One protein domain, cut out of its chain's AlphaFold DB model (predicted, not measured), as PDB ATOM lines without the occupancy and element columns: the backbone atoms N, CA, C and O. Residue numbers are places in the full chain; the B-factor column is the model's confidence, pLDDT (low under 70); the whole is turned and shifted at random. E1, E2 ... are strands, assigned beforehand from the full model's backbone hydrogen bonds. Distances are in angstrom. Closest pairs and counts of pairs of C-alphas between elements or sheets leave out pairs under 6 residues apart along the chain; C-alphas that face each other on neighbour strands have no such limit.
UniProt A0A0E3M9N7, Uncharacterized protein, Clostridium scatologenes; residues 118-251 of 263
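Overview. This is residues 118 to 251 of the 263 residues of an uncharacterized protein of Clostridium scatologenes (UniProt A0A0E3M9N7). Two strongly twisted sheets lie face to face as a sandwich, E5, E4, E7, E2, E8 in one and E1, E9, E3, E6 in the other, with their strands crossed at 25 degrees. Long loops gather towards one end, where residues 123 to 124 pair with residues 209 to 210, antiparallel. The printed part has 134 residues with no named helix and nine named strands, E1 to E9 in order along the chain; both sheets are antiparallel throughout. The class is all strand, though 60 of the 134 residues, under half, are in named strands. The whole is compact, with a radius of gyration of the C-alphas of 13.5 A, and only just elongated, spanning 42 by 28 by 27 A.

Along the chain. Find C-alpha 118 at (39.679, -8.209, -34.022), where E1 begins; it runs to residue 120. E2 is residues 135 to 140, 15.9 A long. E3, residues 143 to 151, covers 22.9 A and bends by 62 degrees at residue 146. E4 follows at residues 159 to 164, 16.8 A, and E5 at residues 170 to 175, 14.3 A. E6, residues 180 to 188, covers 19.2 A and bends by 87 degrees at residue 185. E7 is residues 194 to 198, and E8 is residues 221 to 226. E9, residues 241 to 250, is the longest strand at 24.1 A; it bends by 51 degrees at residue 247 and ends with C-alpha 250 at (23.496, -3.997, -35.111).

Arrangement. Begin with the five-stranded sheet, whose edge strands are E5 and E8. E4 and E5 form a hairpin at 165 degrees, with N 160 and O 174 2.8 A apart. On the other side of E4 is E7, with N 195 and O 163 at 2.8 A. Next look at E7 and E2, where N 138 and O 194 are 2.8 A apart, then at E2 and E8, where N 139 and O 222 are 2.8 A apart. In the other sheet E1 and E6 are the edge strands. Within hydrogen-bond range across its neighbour strands are N 119 and O 244 of E1 and E9 at 3.0 A, N 145 and O 248 of E3 and E9 at 2.8 A, and N 181 and O 149 of E6 and E3 at 2.8 A. Between the sheets, the closest C-alphas of E5 and E6 are those of Thr 175 and Ala 181, 6.0 A apart. E8 and E9 are near each other, while E1 and E5 are apart.

Size, cuts and confidence. The C-alphas farthest apart are those of Thr 128 and His 251, at 42.5 A. The printed part has no cut. The links E1 to E2, E7 to E8 and E8 to E9 are long. Mean pLDDT of the printed part is 72.8; look for values under 70 at residues 118 to 134, 200 to 213, 225 to 239 and 249 to 251.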
ATOM      1  N   THR A 118      38.942  -6.950 -33.977       63.66
ATOM      2  CA  THR A 118      39.679  -8.209 -34.022       63.66
ATOM      3  C   THR A 118      40.252  -8.504 -32.651       63.66
ATOM      4  O   THR A 118      40.937  -7.663 -32.072       63.66
ATOM      5  N   ILE A 119      40.014  -9.719 -32.160       63.59
ATOM      6  CA  ILE A 119      40.738 -10.265 -31.018       63.59
ATOM      7  C   ILE A 119      41.653 -11.374 -31.530       63.59
ATOM      8  O   ILE A 119      41.182 -12.372 -32.080       63.59
ATOM      9  N   ASN A 120      42.959 -11.190 -31.331       67.50
ATOM     10  CA  ASN A 120      43.978 -12.203 -31.592       67.50
ATOM     11  C   ASN A 120      44.456 -12.791 -30.265       67.50
ATOM     12  O   ASN A 120      44.709 -12.050 -29.316       67.50
ATOM     13  N   PHE A 121      44.615 -14.110 -30.213       62.25
ATOM     14  CA  PHE A 121      45.082 -14.810 -29.021       62.25
ATOM     15  C   PHE A 121      46.515 -15.328 -29.216       62.25
ATOM     16  O   PHE A 121      46.848 -15.859 -30.276       62.25
ATOM     17  N   VAL A 122      47.368 -15.191 -28.193       53.88
ATOM     18  CA  VAL A 122      48.774 -15.637 -28.243       53.88
ATOM     19  C   VAL A 122      48.891 -17.102 -27.823       53.88
ATOM     20  O   VAL A 122      48.652 -17.466 -26.672       53.88
ATOM     21  N   ILE A 123      49.285 -17.959 -28.762       46.72
ATOM     22  CA  ILE A 123      49.380 -19.409 -28.553       46.72
ATOM     23  C   ILE A 123      50.647 -19.757 -27.759       46.72
ATOM     24  O   ILE A 123      51.733 -19.295 -28.100       46.72
ATOM     25  N   ALA A 124      50.520 -20.586 -26.717       44.03
ATOM     26  CA  ALA A 124      51.634 -21.037 -25.882       44.03
ATOM     27  C   ALA A 124      51.608 -22.562 -25.707       44.03
ATOM     28  O   ALA A 124      50.608 -23.147 -25.304       44.03
ATOM     29  N   ASN A 125      52.730 -23.228 -25.968       41.75
ATOM     30  CA  ASN A 125      52.796 -24.689 -25.968       41.75
ATOM     31  C   ASN A 125      53.085 -25.246 -24.559       41.75
ATOM     32  O   ASN A 125      54.212 -25.133 -24.087       41.75
ATOM     33  N   SER A 126      52.114 -25.900 -23.908       41.12
ATOM     34  CA  SER A 126      52.371 -26.911 -22.860       41.12
ATOM     35  C   SER A 126      51.158 -27.841 -22.658       41.12
ATOM     36  O   SER A 126      50.016 -27.426 -22.854       41.12
ATOM     37  N   MET A 127      51.390 -29.115 -22.306       44.59
ATOM     38  CA  MET A 127      50.354 -30.158 -22.166       44.59
ATOM     39  C   MET A 127      50.426 -30.866 -20.811       44.59
ATOM     40  O   MET A 127      51.531 -31.158 -20.369       44.59
ATOM     41  N   THR A 128      49.267 -31.249 -20.252       38.84
ATOM     42  CA  THR A 128      49.154 -32.402 -19.329       38.84
ATOM     43  C   THR A 128      47.799 -33.122 -19.300       38.84
ATOM     44  O   THR A 128      47.766 -34.184 -18.692       38.84
ATOM     45  N   ASP A 129      46.700 -32.669 -19.932       37.25
ATOM     46  CA  ASP A 129      45.458 -33.459 -19.820       37.25
ATOM     47  C   ASP A 129      44.427 -33.299 -20.947       37.25
ATOM     48  O   ASP A 129      44.308 -32.241 -21.573       37.25
ATOM     49  N   VAL A 130      43.685 -34.387 -21.178       40.47
ATOM     50  CA  VAL A 130      42.682 -34.590 -22.233       40.47
ATOM     51  C   VAL A 130      41.291 -34.581 -21.604       40.47
ATOM     52  O   VAL A 130      40.910 -35.531 -20.927       40.47
ATOM     53  N   GLN A 131      40.494 -33.547 -21.873       43.59
ATOM     54  CA  GLN A 131      39.052 -33.551 -21.600       43.59
ATOM     55  C   GLN A 131      38.284 -32.799 -22.700       43.59
ATOM     56  O   GLN A 131      38.821 -31.963 -23.428       43.59
ATOM     57  N   THR A 132      37.019 -33.183 -22.844       44.69
ATOM     58  CA  THR A 132      36.129 -32.973 -23.991       44.69
ATOM     59  C   THR A 132      35.428 -31.603 -23.987       44.69
ATOM     60  O   THR A 132      34.988 -31.126 -22.944       44.69
ATOM     61  N   LYS A 133      35.246 -31.032 -25.195       51.59
ATOM     62  CA  LYS A 133      34.553 -29.764 -25.551       51.59
ATOM     63  C   LYS A 133      35.370 -28.471 -25.358       51.59
ATOM     64  O   LYS A 133      35.144 -27.714 -24.421       51.59
ATOM     65  N   ASN A 134      36.256 -28.182 -26.317       62.72
ATOM     66  CA  ASN A 134      37.130 -27.001 -26.311       62.72
ATOM     67  C   ASN A 134      36.624 -25.885 -27.244       62.72
ATOM     68  O   ASN A 134      36.198 -26.140 -28.372       62.72
ATOM     69  N   GLY A 135      36.724 -24.635 -26.794       72.56
ATOM     70  CA  GLY A 135      36.388 -23.444 -27.579       72.56
ATOM     71  C   GLY A 135      36.432 -22.166 -26.744       72.56
ATOM     72  O   GLY A 135      36.990 -22.163 -25.650       72.56
ATOM     73  N   LEU A 136      35.835 -21.086 -27.243       81.12
ATOM     74  CA  LEU A 136      35.829 -19.779 -26.581       81.12
ATOM     75  C   LEU A 136      34.425 -19.378 -26.146       81.12
ATOM     76  O   LEU A 136      33.473 -19.531 -26.912       81.12
ATOM     77  N   MET A 137      34.305 -18.837 -24.935       84.94
ATOM     78  CA  MET A 137      33.086 -18.176 -24.487       84.94
ATOM     79  C   MET A 137      33.163 -16.695 -24.850       84.94
ATOM     80  O   MET A 137      34.145 -16.021 -24.541       84.94
ATOM     81  N   ILE A 138      32.128 -16.198 -25.519       87.69
ATOM     82  CA  ILE A 138      32.016 -14.804 -25.938       87.69
ATOM     83  C   ILE A 138      30.769 -14.164 -25.332       87.69
ATOM     84  O   ILE A 138      29.712 -14.792 -25.239       87.69
ATOM     85  N   LEU A 139      30.899 -12.894 -24.967       89.06
ATOM     86  CA  LEU A 139      29.833 -12.035 -24.472       89.06
ATOM     87  C   LEU A 139      29.719 -10.809 -25.392       89.06
ATOM     88  O   LEU A 139      30.529  -9.885 -25.274       89.06
ATOM     89  N   PRO A 140      28.760 -10.780 -26.332       88.25
ATOM     90  CA  PRO A 140      28.527  -9.628 -27.190       88.25
ATOM     91  C   PRO A 140      28.098  -8.397 -26.386       88.25
ATOM     92  O   PRO A 140      27.265  -8.486 -25.486       88.25
ATOM     93  N   LYS A 141      28.643  -7.233 -26.743       80.94
ATOM     94  CA  LYS A 141      28.251  -5.907 -26.226       80.94
ATOM     95  C   LYS A 141      27.184  -5.239 -27.092       80.94
ATOM     96  O   LYS A 141      26.468  -4.352 -26.638       80.94
ATOM     97  N   ALA A 142      27.050  -5.699 -28.329       76.25
ATOM     98  CA  ALA A 142      26.020  -5.316 -29.282       76.25
ATOM     99  C   ALA A 142      25.484  -6.573 -29.975       76.25
ATOM    100  O   ALA A 142      26.050  -7.657 -29.816       76.25
ATOM    101  N   THR A 143      24.401  -6.443 -30.740       82.31
ATOM    102  CA  THR A 143      23.883  -7.579 -31.505       82.31
ATOM    103  C   THR A 143      24.837  -7.888 -32.658       82.31
ATOM    104  O   THR A 143      25.033  -7.041 -33.525       82.31
ATOM    105  N   ILE A 144      25.433  -9.081 -32.693       82.44
ATOM    106  CA  ILE A 144      26.368  -9.493 -33.753       82.44
ATOM    107  C   ILE A 144      25.631 -10.360 -34.775       82.44
ATOM    108  O   ILE A 144      25.038 -11.383 -34.425       82.44
ATOM    109  N   THR A 145      25.708  -9.961 -36.045       85.12
ATOM    110  CA  THR A 145      25.086 -10.653 -37.185       85.12
ATOM    111  C   THR A 145      26.092 -11.332 -38.114       85.12
ATOM    112  O   THR A 145      25.711 -12.165 -38.943       85.12
ATOM    113  N   GLY A 146      27.381 -11.031 -37.941       85.69
ATOM    114  CA  GLY A 146      28.476 -11.631 -38.693       85.69
ATOM    115  C   GLY A 146      29.708 -11.847 -37.822       85.69
ATOM    116  O   GLY A 146      30.134 -10.939 -37.103       85.69
ATOM    117  N   LEU A 147      30.279 -13.049 -37.898       89.25
ATOM    118  CA  LEU A 147      31.471 -13.437 -37.150       89.25
ATOM    119  C   LEU A 147      32.434 -14.203 -38.055       89.25
ATOM    120  O   LEU A 147      32.033 -15.141 -38.741       89.25
ATOM    121  N   VAL A 148      33.713 -13.850 -38.017       90.81
ATOM    122  CA  VAL A 148      34.793 -14.648 -38.603       90.81
ATOM    123  C   VAL A 148      35.601 -15.264 -37.476       90.81
ATOM    124  O   VAL A 148      35.975 -14.591 -36.515       90.81
ATOM    125  N   VAL A 149      35.856 -16.560 -37.593       90.12
ATOM    126  CA  VAL A 149      36.530 -17.369 -36.585       90.12
ATOM    127  C   VAL A 149      37.695 -18.089 -37.245       90.12
ATOM    128  O   VAL A 149      37.516 -18.748 -38.269       90.12
ATOM    129  N   THR A 150      38.878 -18.011 -36.637       88.06
ATOM    130  CA  THR A 150      40.059 -18.742 -37.111       88.06
ATOM    131  C   THR A 150      40.426 -19.832 -36.123       88.06
ATOM    132  O   THR A 150      40.720 -19.547 -34.962       88.06
ATOM    133  N   LYS A 151      40.451 -21.085 -36.577       84.75
ATOM    134  CA  LYS A 151      40.958 -22.212 -35.791       84.75
ATOM    135  C   LYS A 151      42.470 -22.355 -35.924       84.75
ATOM    136  O   LYS A 151      43.077 -21.904 -36.892       84.75
ATOM    137  N   HIS A 152      43.076 -23.033 -34.963       79.06
ATOM    138  CA  HIS A 152      44.483 -23.385 -35.037       79.06
ATOM    139  C   HIS A 152      44.753 -24.335 -36.227       79.06
ATOM    140  O   HIS A 152      43.940 -25.231 -36.472       79.06
ATOM    141  N   PRO A 153      45.897 -24.226 -36.935       78.94
ATOM    142  CA  PRO A 153      46.214 -25.089 -38.082       78.94
ATOM    143  C   PRO A 153      46.239 -26.593 -37.796       78.94
ATOM    144  O   PRO A 153      46.027 -27.394 -38.696       78.94
ATOM    145  N   LEU A 154      46.490 -26.973 -36.543       75.88
ATOM    146  CA  LEU A 154      46.554 -28.375 -36.116       75.88
ATOM    147  C   LEU A 154      45.197 -28.946 -35.683       75.88
ATOM    148  O   LEU A 154      45.093 -30.131 -35.387       75.88
ATOM    149  N   VAL A 155      44.150 -28.120 -35.668       77.44
ATOM    150  CA  VAL A 155      42.780 -28.581 -35.444       77.44
ATOM    151  C   VAL A 155      42.258 -29.170 -36.752       77.44
ATOM    152  O   VAL A 155      42.120 -28.462 -37.750       77.44
ATOM    153  N   THR A 156      41.964 -30.466 -36.750       78.12
ATOM    154  CA  THR A 156      41.555 -31.218 -37.949       78.12
ATOM    155  C   THR A 156      40.062 -31.137 -38.241       78.12
ATOM    156  O   THR A 156      39.651 -31.383 -39.374       78.12
ATOM    157  N   SER A 157      39.242 -30.764 -37.256       79.69
ATOM    158  CA  SER A 157      37.807 -30.588 -37.457       79.69
ATOM    159  C   SER A 157      37.522 -29.542 -38.528       79.69
ATOM    160  O   SER A 157      38.051 -28.427 -38.491       79.69
ATOM    161  N   THR A 158      36.614 -29.878 -39.432       87.88
ATOM    162  CA  THR A 158      36.179 -29.006 -40.528       87.88
ATOM    163  C   THR A 158      34.981 -28.149 -40.154       87.88
ATOM    164  O   THR A 158      34.575 -27.296 -40.931       87.88
ATOM    165  N   MET A 159      34.410 -28.352 -38.974       89.69
ATOM    166  CA  MET A 159      33.062 -27.919 -38.655       89.69
ATOM    167  C   MET A 159      33.096 -26.935 -37.477       89.69
ATOM    168  O   MET A 159      33.796 -27.171 -36.492       89.69
ATOM    169  N   GLY A 160      32.400 -25.807 -37.592       89.62
ATOM    170  CA  GLY A 160      32.362 -24.730 -36.600       89.62
ATOM    171  C   GLY A 160      30.947 -24.480 -36.105       89.62
ATOM    172  O   GLY A 160      29.998 -24.521 -36.885       89.62
ATOM    173  N   TYR A 161      30.811 -24.209 -34.808       91.00
ATOM    174  CA  TYR A 161      29.519 -24.069 -34.143       91.00
ATOM    175  C   TYR A 161      29.503 -22.823 -33.268       91.00
ATOM    176  O   TYR A 161      30.471 -22.539 -32.556       91.00
ATOM    177  N   ILE A 162      28.363 -22.137 -33.279       91.69
ATOM    178  CA  ILE A 162      28.004 -21.141 -32.274       91.69
ATOM    179  C   ILE A 162      26.842 -21.701 -31.470       91.69
ATOM    180  O   ILE A 162      25.839 -22.125 -32.038       91.69
ATOM    181  N   ILE A 163      26.990 -21.719 -30.151       89.06
ATOM    182  CA  ILE A 163      26.061 -22.389 -29.242       89.06
ATOM    183  C   ILE A 163      25.693 -21.419 -28.129       89.06
ATOM    184  O   ILE A 163      26.572 -20.788 -27.542       89.06
ATOM    185  N   ASN A 164      24.414 -21.315 -27.795       90.31
ATOM    186  CA  ASN A 164      23.992 -20.593 -26.602       90.31
ATOM    187  C   ASN A 164      24.511 -21.336 -25.364       90.31
ATOM    188  O   ASN A 164      24.296 -22.544 -25.207       90.31
ATOM    189  N   ASN A 165      25.250 -20.636 -24.502       85.00
ATOM    190  CA  ASN A 165      25.889 -21.284 -23.363       85.00
ATOM    191  C   ASN A 165      24.863 -21.806 -22.347       85.00
ATOM    192  O   ASN A 165      25.035 -22.895 -21.810       85.00
ATOM    193  N   SER A 166      23.783 -21.054 -22.127       85.12
ATOM    194  CA  SER A 166      22.770 -21.376 -21.122       85.12
ATOM    195  C   SER A 166      21.831 -22.492 -21.580       85.12
ATOM    196  O   SER A 166      21.499 -23.373 -20.794       85.12
ATOM    197  N   THR A 167      21.406 -22.476 -22.846       86.94
ATOM    198  CA  THR A 167      20.418 -23.445 -23.361       86.94
ATOM    199  C   THR A 167      21.046 -24.657 -24.047       86.94
ATOM    200  O   THR A 167      20.354 -25.639 -24.289       86.94
ATOM    201  N   ASN A 168      22.350 -24.621 -24.350       83.50
ATOM    202  CA  ASN A 168      23.038 -25.596 -25.210       83.50
ATOM    203  C   ASN A 168      22.464 -25.702 -26.637       83.50
ATOM    204  O   ASN A 168      22.792 -26.639 -27.365       83.50
ATOM    205  N   GLU A 169      21.648 -24.737 -27.056       89.44
ATOM    206  CA  GLU A 169      21.096 -24.669 -28.405       89.44
ATOM    207  C   GLU A 169      22.176 -24.268 -29.415       89.44
ATOM    208  O   GLU A 169      22.928 -23.315 -29.189       89.44
ATOM    209  N   ILE A 170      22.243 -24.980 -30.542       90.88
ATOM    210  CA  ILE A 170      23.107 -24.616 -31.665       90.88
ATOM    211  C   ILE A 170      22.453 -23.448 -32.403       90.88
ATOM    212  O   ILE A 170      21.421 -23.612 -33.044       90.88
ATOM    213  N   ILE A 171      23.084 -22.281 -32.334       93.62
ATOM    214  CA  ILE A 171      22.626 -21.052 -32.988       93.62
ATOM    215  C   ILE A 171      23.030 -21.032 -34.456       93.62
ATOM    216  O   ILE A 171      22.268 -20.599 -35.314       93.62
ATOM    217  N   ALA A 172      24.248 -21.486 -34.752       94.12
ATOM    218  CA  ALA A 172      24.745 -21.540 -36.114       94.12
ATOM    219  C   ALA A 172      25.785 -22.638 -36.283       94.12
ATOM    220  O   ALA A 172      26.532 -22.964 -35.355       94.12
ATOM    221  N   THR A 173      25.862 -23.158 -37.504       93.94
ATOM    222  CA  THR A 173      26.926 -24.060 -37.944       93.94
ATOM    223  C   THR A 173      27.512 -23.551 -39.249       93.94
ATOM    224  O   THR A 173      26.821 -22.910 -40.039       93.94
ATOM    225  N   THR A 174      28.796 -23.800 -39.460       94.62
ATOM    226  CA  THR A 174      29.473 -23.490 -40.720       94.62
ATOM    227  C   THR A 174      30.666 -24.418 -40.907       94.62
ATOM    228  O   THR A 174      31.096 -25.096 -39.970       94.62
ATOM    229  N   THR A 175      31.221 -24.429 -42.112       94.12
ATOM    230  CA  THR A 175      32.415 -25.203 -42.446       94.12
ATOM    231  C   THR A 175      33.628 -24.281 -42.469       94.12
ATOM    232  O   THR A 175      33.601 -23.207 -43.068       94.12
ATOM    233  N   PHE A 176      34.718 -24.710 -41.843       91.62
ATOM    234  CA  PHE A 176      36.021 -24.085 -41.996       91.62
ATOM    235  C   PHE A 176      36.573 -24.363 -43.398       91.62
ATOM    236  O   PHE A 176      36.779 -25.516 -43.781       91.62
ATOM    237  N   VAL A 177      36.882 -23.302 -44.142       94.81
ATOM    238  CA  VAL A 177      37.688 -23.375 -45.363       94.81
ATOM    239  C   VAL A 177      39.140 -23.133 -44.956       94.81
ATOM    240  O   VAL A 177      39.527 -22.035 -44.551       94.81
ATOM    241  N   GLY A 178      39.940 -24.202 -44.970       92.50
ATOM    242  CA  GLY A 178      41.255 -24.201 -44.334       92.50
ATOM    243  C   GLY A 178      41.125 -24.032 -42.817       92.50
ATOM    244  O   GLY A 178      40.660 -24.935 -42.121       92.50
ATOM    245  N   ASN A 179      41.529 -22.869 -42.304       89.12
ATOM    246  CA  ASN A 179      41.461 -22.540 -40.878       89.12
ATOM    247  C   ASN A 179      40.433 -21.460 -40.542       89.12
ATOM    248  O   ASN A 179      40.312 -21.101 -39.377       89.12
ATOM    249  N   VAL A 180      39.688 -20.950 -41.522       93.44
ATOM    250  CA  VAL A 180      38.775 -19.820 -41.324       93.44
ATOM    251  C   VAL A 180      37.337 -20.255 -41.570       93.44
ATOM    252  O   VAL A 180      37.041 -20.939 -42.547       93.44
ATOM    253  N   ALA A 181      36.451 -19.853 -40.670       93.94
ATOM    254  CA  ALA A 181      35.013 -20.030 -40.762       93.94
ATOM    255  C   ALA A 181      34.336 -18.661 -40.701       93.94
ATOM    256  O   ALA A 181      34.602 -17.872 -39.792       93.94
ATOM    257  N   THR A 182      33.431 -18.409 -41.641       94.56
ATOM    258  CA  THR A 182      32.579 -17.219 -41.634       94.56
ATOM    259  C   THR A 182      31.160 -17.636 -41.282       94.56
ATOM    260  O   THR A 182      30.575 -18.513 -41.919       94.56
ATOM    261  N   PHE A 183      30.612 -16.991 -40.263       92.75
ATOM    262  CA  PHE A 183      29.228 -17.109 -39.848       92.75
ATOM    263  C   PHE A 183      28.483 -15.842 -40.269       92.75
ATOM    264  O   PHE A 183      28.859 -14.735 -39.878       92.75
ATOM    265  N   THR A 184      27.427 -16.004 -41.058       86.19
ATOM    266  CA  THR A 184      26.567 -14.916 -41.545       86.19
ATOM    267  C   THR A 184      25.126 -15.146 -41.115       86.19
ATOM    268  O   THR A 184      24.728 -16.289 -40.903       86.19
ATOM    269  N   GLY A 185      24.328 -14.079 -41.032       78.44
ATOM    270  CA  GLY A 185      22.919 -14.189 -40.636       78.44
ATOM    271  C   GLY A 185      22.746 -14.578 -39.167       78.44
ATOM    272  O   GLY A 185      21.745 -15.187 -38.801       78.44
ATOM    273  N   LEU A 186      23.737 -14.261 -38.332       86.56
ATOM    274  CA  LEU A 186      23.671 -14.509 -36.900       86.56
ATOM    275  C   LEU A 186      22.695 -13.550 -36.212       86.56
ATOM    276  O   LEU A 186      22.395 -12.466 -36.710       86.56
ATOM    277  N   SER A 187      22.255 -13.942 -35.020       86.44
ATOM    278  CA  SER A 187      21.559 -13.066 -34.078       86.44
ATOM    279  C   SER A 187      22.111 -13.307 -32.674       86.44
ATOM    280  O   SER A 187      21.462 -13.901 -31.812       86.44
ATOM    281  N   LEU A 188      23.377 -12.929 -32.466       89.44
ATOM    282  CA  LEU A 188      23.997 -13.017 -31.145       89.44
ATOM    283  C   LEU A 188      23.629 -11.765 -30.365       89.44
ATOM    284  O   LEU A 188      24.127 -10.683 -30.663       89.44
ATOM    285  N   LEU A 189      22.729 -11.906 -29.401       87.56
ATOM    286  CA  LEU A 189      22.181 -10.790 -28.647       87.56
ATOM    287  C   LEU A 189      23.215 -10.225 -27.669       87.56
ATOM    288  O   LEU A 189      23.972 -10.971 -27.040       87.56
ATOM    289  N   SER A 190      23.197  -8.901 -27.508       86.38
ATOM    290  CA  SER A 190      23.990  -8.225 -26.478       86.38
ATOM    291  C   SER A 190      23.691  -8.798 -25.088       86.38
ATOM    292  O   SER A 190      22.545  -9.120 -24.767       86.38
ATOM    293  N   GLY A 191      24.732  -8.964 -24.275       85.56
ATOM    294  CA  GLY A 191      24.641  -9.467 -22.904       85.56
ATOM    295  C   GLY A 191      24.406 -10.977 -22.774       85.56
ATOM    296  O   GLY A 191      24.351 -11.480 -21.654       85.56
ATOM    297  N   THR A 192      24.291 -11.720 -23.879       88.19
ATOM    298  CA  THR A 192      24.085 -13.179 -23.847       88.19
ATOM    299  C   THR A 192      25.404 -13.926 -24.047       88.19
ATOM    300  O   THR A 192      26.162 -13.616 -24.957       88.19
ATOM    301  N   ASN A 193      25.687 -14.937 -23.218       89.50
ATOM    302  CA  ASN A 193      26.896 -15.751 -23.371       89.50
ATOM    303  C   ASN A 193      26.721 -16.814 -24.461       89.50
ATOM    304  O   ASN A 193      25.813 -17.650 -24.403       89.50
ATOM    305  N   TYR A 194      27.656 -16.834 -25.405       88.94
ATOM    306  CA  TYR A 194      27.736 -17.840 -26.457       88.94
ATOM    307  C   TYR A 194      29.068 -18.577 -26.399       88.94
ATOM    308  O   TYR A 194      30.062 -18.080 -25.877       88.94
ATOM    309  N   ARG A 195      29.086 -19.776 -26.968       88.06
ATOM    310  CA  ARG A 195      30.268 -20.609 -27.143       88.06
ATOM    311  C   ARG A 195      30.577 -20.733 -28.620       88.06
ATOM    312  O   ARG A 195      29.695 -21.082 -29.400       88.06
ATOM    313  N   VAL A 196      31.829 -20.496 -28.975       88.12
ATOM    314  CA  VAL A 196      32.378 -20.757 -30.302       88.12
ATOM    315  C   VAL A 196      33.272 -21.979 -30.188       88.12
ATOM    316  O   VAL A 196      34.298 -21.939 -29.507       88.12
ATOM    317  N   VAL A 197      32.876 -23.074 -30.828       83.25
ATOM    318  CA  VAL A 197      33.599 -24.349 -30.757       83.25
ATOM    319  C   VAL A 197      33.879 -24.883 -32.153       83.25
ATOM    320  O   VAL A 197      33.136 -24.637 -33.107       83.25
ATOM    321  N   THR A 198      34.960 -25.638 -32.263       80.06
ATOM    322  CA  THR A 198      35.182 -26.529 -33.399       80.06
ATOM    323  C   THR A 198      34.552 -27.881 -33.062       80.06
ATOM    324  O   THR A 198      34.665 -28.273 -31.905       80.06
ATOM    325  N   ASP A 199      33.879 -28.524 -34.031       73.81
ATOM    326  CA  ASP A 199      33.132 -29.809 -33.999       73.81
ATOM    327  C   ASP A 199      32.486 -30.202 -32.653       73.81
ATOM    328  O   ASP A 199      33.120 -30.486 -31.642       73.81
ATOM    329  N   TYR A 200      31.160 -30.156 -32.640       62.12
ATOM    330  CA  TYR A 200      30.335 -30.385 -31.471       62.12
ATOM    331  C   TYR A 200      29.839 -31.836 -31.477       62.12
ATOM    332  O   TYR A 200      28.905 -32.156 -32.207       62.12
ATOM    333  N   GLY A 201      30.427 -32.706 -30.646       54.31
ATOM    334  CA  GLY A 201      29.882 -34.050 -30.387       54.31
ATOM    335  C   GLY A 201      30.858 -35.228 -30.448       54.31
ATOM    336  O   GLY A 201      30.463 -36.327 -30.063       54.31
ATOM    337  N   SER A 202      32.109 -35.039 -30.867       50.34
ATOM    338  CA  SER A 202      33.124 -36.103 -30.921       50.34
ATOM    339  C   SER A 202      34.217 -35.938 -29.843       50.34
ATOM    340  O   SER A 202      34.392 -34.867 -29.256       50.34
ATOM    341  N   ASN A 203      34.929 -37.027 -29.520       45.75
ATOM    342  CA  ASN A 203      36.087 -36.994 -28.621       45.75
ATOM    343  C   ASN A 203      37.274 -36.349 -29.344       45.75
ATOM    344  O   ASN A 203      37.698 -36.824 -30.395       45.75
ATOM    345  N   TYR A 204      37.823 -35.286 -28.761       52.91
ATOM    346  CA  TYR A 204      38.922 -34.530 -29.352       52.91
ATOM    347  C   TYR A 204      40.281 -34.960 -28.837       52.91
ATOM    348  O   TYR A 204      40.518 -34.940 -27.632       52.91
ATOM    349  N   ASN A 205      41.204 -35.185 -29.767       44.62
ATOM    350  CA  ASN A 205      42.631 -35.192 -29.474       44.62
ATOM    351  C   ASN A 205      43.151 -33.750 -29.602       44.62
ATOM    352  O   ASN A 205      43.206 -33.187 -30.696       44.62
ATOM    353  N   THR A 206      43.446 -33.121 -28.464       50.72
ATOM    354  CA  THR A 206      43.952 -31.743 -28.337       50.72
ATOM    355  C   THR A 206      45.460 -31.680 -28.540       50.72
ATOM    356  O   THR A 206      46.147 -32.665 -28.256       50.72
ATOM    357  N   PRO A 207      46.004 -30.524 -28.980       47.09
ATOM    358  CA  PRO A 207      47.399 -30.300 -28.599       47.09
ATOM    359  C   PRO A 207      47.831 -28.897 -28.135       47.09
ATOM    360  O   PRO A 207      49.020 -28.757 -27.868       47.09
ATOM    361  N   TYR A 208      46.982 -27.859 -27.984       52.69
ATOM    362  CA  TYR A 208      47.534 -26.503 -27.740       52.69
ATOM    363  C   TYR A 208      46.815 -25.623 -26.718       52.69
ATOM    364  O   TYR A 208      45.610 -25.385 -26.795       52.69
ATOM    365  N   ARG A 209      47.611 -25.079 -25.789       53.53
ATOM    366  CA  ARG A 209      47.223 -23.998 -24.882       53.53
ATOM    367  C   ARG A 209      47.458 -22.644 -25.554       53.53
ATOM    368  O   ARG A 209      48.266 -22.484 -26.466       53.53
ATOM    369  N   ILE A 210      46.724 -21.649 -25.097       51.25
ATOM    370  CA  ILE A 210      46.976 -20.247 -25.409       51.25
ATOM    371  C   ILE A 210      47.216 -19.580 -24.057       51.25
ATOM    372  O   ILE A 210      46.383 -19.703 -23.160       51.25
ATOM    373  N   SER A 211      48.359 -18.910 -23.890       54.88
ATOM    374  CA  SER A 211      48.634 -18.111 -22.692       54.88
ATOM    375  C   SER A 211      47.878 -16.795 -22.835       54.88
ATOM    376  O   SER A 211      48.416 -15.792 -23.293       54.88
ATOM    377  N   THR A 212      46.593 -16.827 -22.502       62.25
ATOM    378  CA  THR A 212      45.750 -15.634 -22.488       62.25
ATOM    379  C   THR A 212      45.186 -15.440 -21.094       62.25
ATOM    380  O   THR A 212      44.590 -16.348 -20.516       62.25
ATOM    381  N   THR A 213      45.341 -14.230 -20.568       68.50
ATOM    382  CA  THR A 213      44.611 -13.782 -19.384       68.50
ATOM    383  C   THR A 213      43.242 -13.273 -19.820       68.50
ATOM    384  O   THR A 213      43.150 -12.406 -20.685       68.50
ATOM    385  N   TYR A 214      42.184 -13.824 -19.232       70.44
ATOM    386  CA  TYR A 214      40.805 -13.407 -19.476       70.44
ATOM    387  C   TYR A 214      40.302 -12.477 -18.356       70.44
ATOM    388  O   TYR A 214      40.783 -12.588 -17.226       70.44
ATOM    389  N   PRO A 215      39.322 -11.596 -18.633       73.25
ATOM    390  CA  PRO A 215      38.656 -11.414 -19.923       73.25
ATOM    391  C   PRO A 215      39.549 -10.710 -20.955       73.25
ATOM    392  O   PRO A 215      40.300  -9.800 -20.614       73.25
ATOM    393  N   VAL A 216      39.433 -11.104 -22.226       75.75
ATOM    394  CA  VAL A 216      39.995 -10.327 -23.340       75.75
ATOM    395  C   VAL A 216      38.893  -9.455 -23.895       75.75
ATOM    396  O   VAL A 216      37.869  -9.962 -24.348       75.75
ATOM    397  N   THR A 217      39.095  -8.147 -23.843       79.06
ATOM    398  CA  THR A 217      38.057  -7.190 -24.202       79.06
ATOM    399  C   THR A 217      38.221  -6.685 -25.629       79.06
ATOM    400  O   THR A 217      39.328  -6.523 -26.140       79.06
ATOM    401  N   SER A 218      37.094  -6.413 -26.281       75.00
ATOM    402  CA  SER A 218      37.054  -5.628 -27.517       75.00
ATOM    403  C   SER A 218      35.880  -4.659 -27.507       75.00
ATOM    404  O   SER A 218      35.081  -4.630 -26.564       75.00
ATOM    405  N   THR A 219      35.753  -3.868 -28.571       73.12
ATOM    406  CA  THR A 219      34.629  -2.947 -28.748       73.12
ATOM    407  C   THR A 219      33.286  -3.676 -28.823       73.12
ATOM    408  O   THR A 219      32.296  -3.177 -28.296       73.12
ATOM    409  N   TYR A 220      33.240  -4.867 -29.432       75.88
ATOM    410  CA  TYR A 220      31.974  -5.524 -29.785       75.88
ATOM    411  C   TYR A 220      31.634  -6.763 -28.973       75.88
ATOM    412  O   TYR A 220      30.460  -7.109 -28.859       75.88
ATOM    413  N   PHE A 221      32.624  -7.434 -28.403       78.88
ATOM    414  CA  PHE A 221      32.414  -8.585 -27.536       78.88
ATOM    415  C   PHE A 221      33.617  -8.779 -26.623       78.88
ATOM    416  O   PHE A 221      34.745  -8.436 -26.979       78.88
ATOM    417  N   ASP A 222      33.370  -9.357 -25.458       83.94
ATOM    418  CA  ASP A 222      34.430  -9.826 -24.579       83.94
ATOM    419  C   ASP A 222      34.557 -11.336 -24.707       83.94
ATOM    420  O   ASP A 222      33.569 -12.051 -24.874       83.94
ATOM    421  N   VAL A 223      35.783 -11.825 -24.617       82.94
ATOM    422  CA  VAL A 223      36.049 -13.247 -24.442       82.94
ATOM    423  C   VAL A 223      36.239 -13.444 -22.954       82.94
ATOM    424  O   VAL A 223      37.187 -12.932 -22.361       82.94
ATOM    425  N   THR A 224      35.267 -14.095 -22.336       76.12
ATOM    426  CA  THR A 224      35.098 -14.112 -20.877       76.12
ATOM    427  C   THR A 224      35.830 -15.277 -20.232       76.12
ATOM    428  O   THR A 224      36.322 -15.173 -19.113       76.12
ATOM    429  N   SER A 225      35.952 -16.370 -20.967       69.94
ATOM    430  CA  SER A 225      36.808 -17.503 -20.666       69.94
ATOM    431  C   SER A 225      36.981 -18.297 -21.949       69.94
ATOM    432  O   SER A 225      36.271 -18.081 -22.938       69.94
ATOM    433  N   GLY A 226      37.880 -19.267 -21.943       63.12
ATOM    434  CA  GLY A 226      37.655 -20.390 -22.824       63.12
ATOM    435  C   GLY A 226      37.023 -21.561 -22.079       63.12
ATOM    436  O   GLY A 226      37.056 -21.650 -20.851       63.12
ATOM    437  N   ILE A 227      36.322 -22.386 -22.843       58.31
ATOM    438  CA  ILE A 227      35.306 -23.303 -22.332       58.31
ATOM    439  C   ILE A 227      35.971 -24.493 -21.648       58.31
ATOM    440  O   ILE A 227      36.863 -25.119 -22.214       58.31
ATOM    441  N   THR A 228      35.463 -24.825 -20.463       49.69
ATOM    442  CA  THR A 228      35.711 -26.081 -19.757       49.69
ATOM    443  C   THR A 228      34.416 -26.883 -19.650       49.69
ATOM    444  O   THR A 228      33.307 -26.358 -19.788       49.69
ATOM    445  N   ASN A 229      34.555 -28.181 -19.388       44.22
ATOM    446  CA  ASN A 229      33.479 -29.037 -18.909       44.22
ATOM    447  C   ASN A 229      32.847 -28.431 -17.630       44.22
ATOM    448  O   ASN A 229      33.370 -28.570 -16.530       44.22
ATOM    449  N   ASN A 230      31.736 -27.723 -17.835       44.44
ATOM    450  CA  ASN A 230      30.579 -27.460 -16.975       44.44
ATOM    451  C   ASN A 230      30.686 -27.052 -15.492       44.44
ATOM    452  O   ASN A 230      29.623 -26.770 -14.942       44.44
ATOM    453  N   THR A 231      31.833 -26.930 -14.821       40.97
ATOM    454  CA  THR A 231      31.805 -26.530 -13.388       40.97
ATOM    455  C   THR A 231      32.977 -25.706 -12.857       40.97
ATOM    456  O   THR A 231      32.854 -25.184 -11.750       40.97
ATOM    457  N   VAL A 232      34.081 -25.514 -13.591       41.72
ATOM    458  CA  VAL A 232      35.239 -24.760 -13.069       41.72
ATOM    459  C   VAL A 232      35.809 -23.813 -14.126       41.72
ATOM    460  O   VAL A 232      36.245 -24.246 -15.192       41.72
ATOM    461  N   LEU A 233      35.805 -22.511 -13.819       46.44
ATOM    462  CA  LEU A 233      36.579 -21.492 -14.532       46.44
ATOM    463  C   LEU A 233      38.061 -21.790 -14.313       46.44
ATOM    464  O   LEU A 233      38.567 -21.597 -13.211       46.44
ATOM    465  N   ASP A 234      38.746 -22.257 -15.345       48.62
ATOM    466  CA  ASP A 234      40.176 -22.512 -15.265       48.62
ATOM    467  C   ASP A 234      40.866 -21.929 -16.501       48.62
ATOM    468  O   ASP A 234      40.498 -22.179 -17.651       48.62
ATOM    469  N   ASN A 235      41.861 -21.097 -16.222       47.59
ATOM    470  CA  ASN A 235      42.743 -20.435 -17.178       47.59
ATOM    471  C   ASN A 235      43.795 -21.396 -17.771       47.59
ATOM    472  O   ASN A 235      44.622 -20.979 -18.580       47.59
ATOM    473  N   SER A 236      43.749 -22.675 -17.395       44.25
ATOM    474  CA  SER A 236      44.705 -23.715 -17.766       44.25
ATOM    475  C   SER A 236      44.276 -24.589 -18.952       44.25
ATOM    476  O   SER A 236      44.962 -25.568 -19.237       44.25
ATOM    477  N   TYR A 237      43.184 -24.301 -19.667       49.84
ATOM    478  CA  TYR A 237      42.683 -25.202 -20.722       49.84
ATOM    479  C   TYR A 237      42.959 -24.743 -22.163       49.84
ATOM    480  O   TYR A 237      43.212 -23.576 -22.450       49.84
ATOM    481  N   ALA A 238      42.978 -25.729 -23.064       50.66
ATOM    482  CA  ALA A 238      43.346 -25.627 -24.474       50.66
ATOM    483  C   ALA A 238      42.217 -25.035 -25.334       50.66
ATOM    484  O   ALA A 238      41.060 -25.434 -25.198       50.66
ATOM    485  N   TYR A 239      42.548 -24.142 -26.274       65.81
ATOM    486  CA  TYR A 239      41.563 -23.519 -27.165       65.81
ATOM    487  C   TYR A 239      41.909 -23.764 -28.628       65.81
ATOM    488  O   TYR A 239      42.989 -23.425 -29.106       65.81
ATOM    489  N   ASN A 240      40.946 -24.317 -29.361       76.06
ATOM    490  CA  ASN A 240      41.080 -24.604 -30.789       76.06
ATOM    491  C   ASN A 240      40.936 -23.353 -31.666       76.06
ATOM    492  O   ASN A 240      41.204 -23.410 -32.864       76.06
ATOM    493  N   ILE A 241      40.498 -22.235 -31.083       80.00
ATOM    494  CA  ILE A 241      40.259 -20.963 -31.761       80.00
ATOM    495  C   ILE A 241      41.397 -19.993 -31.438       80.00
ATOM    496  O   ILE A 241      41.780 -19.833 -30.286       80.00
ATOM    497  N   THR A 242      41.921 -19.345 -32.474       78.81
ATOM    498  CA  THR A 242      43.094 -18.451 -32.436       78.81
ATOM    499  C   THR A 242      42.749 -16.992 -32.712       78.81
ATOM    500  O   THR A 242      43.489 -16.099 -32.301       78.81
ATOM    501  N   SER A 243      41.603 -16.730 -33.345       84.56
ATOM    502  CA  SER A 243      41.040 -15.385 -33.449       84.56
ATOM    503  C   SER A 243      39.530 -15.413 -33.657       84.56
ATOM    504  O   SER A 243      38.972 -16.377 -34.197       84.56
ATOM    505  N   ILE A 244      38.878 -14.335 -33.220       86.88
ATOM    506  CA  ILE A 244      37.470 -14.043 -33.491       86.88
ATOM    507  C   ILE A 244      37.363 -12.571 -33.899       86.88
ATOM    508  O   ILE A 244      37.984 -11.696 -33.288       86.88
ATOM    509  N   VAL A 245      36.573 -12.298 -34.937       86.69
ATOM    510  CA  VAL A 245      36.344 -10.957 -35.484       86.69
ATOM    511  C   VAL A 245      34.856 -10.763 -35.735       86.69
ATOM    512  O   VAL A 245      34.241 -11.560 -36.440       86.69
ATOM    513  N   ALA A 246      34.275  -9.691 -35.197       81.19
ATOM    514  CA  ALA A 246      32.927  -9.281 -35.585       81.19
ATOM    515  C   ALA A 246      32.995  -8.545 -36.927       81.19
ATOM    516  O   ALA A 246      33.765  -7.595 -37.076       81.19
ATOM    517  N   THR A 247      32.194  -8.990 -37.894       78.69
ATOM    518  CA  THR A 247      32.165  -8.435 -39.259       78.69
ATOM    519  C   THR A 247      30.852  -7.742 -39.598       78.69
ATOM    520  O   THR A 247      30.766  -7.035 -40.599       78.69
ATOM    521  N   SER A 248      29.807  -7.940 -38.794       72.38
ATOM    522  CA  SER A 248      28.532  -7.234 -38.931       72.38
ATOM    523  C   SER A 248      27.857  -7.123 -37.567       72.38
ATOM    524  O   SER A 248      27.724  -8.121 -36.855       72.38
ATOM    525  N   ILE A 249      27.463  -5.904 -37.195       66.38
ATOM    526  CA  ILE A 249      26.903  -5.560 -35.884       66.38
ATOM    527  C   ILE A 249      25.669  -4.675 -36.080       66.38
ATOM    528  O   ILE A 249      25.654  -3.799 -36.942       66.38
ATOM    529  N   ILE A 250      24.644  -4.888 -35.257       64.88
ATOM    530  CA  ILE A 250      23.496  -3.997 -35.111       64.88
ATOM    531  C   ILE A 250      23.636  -3.267 -33.775       64.88
ATOM    532  O   ILE A 250      23.645  -3.878 -32.702       64.88
ATOM    533  N   HIS A 251      23.720  -1.941 -33.852       55.06
ATOM    534  CA  HIS A 251      23.657  -1.075 -32.685       55.06
ATOM    535  C   HIS A 251      22.194  -0.775 -32.361       55.06
ATOM    536  O   HIS A 251      21.521  -0.059 -33.100       55.06
TER     537      HIS A 251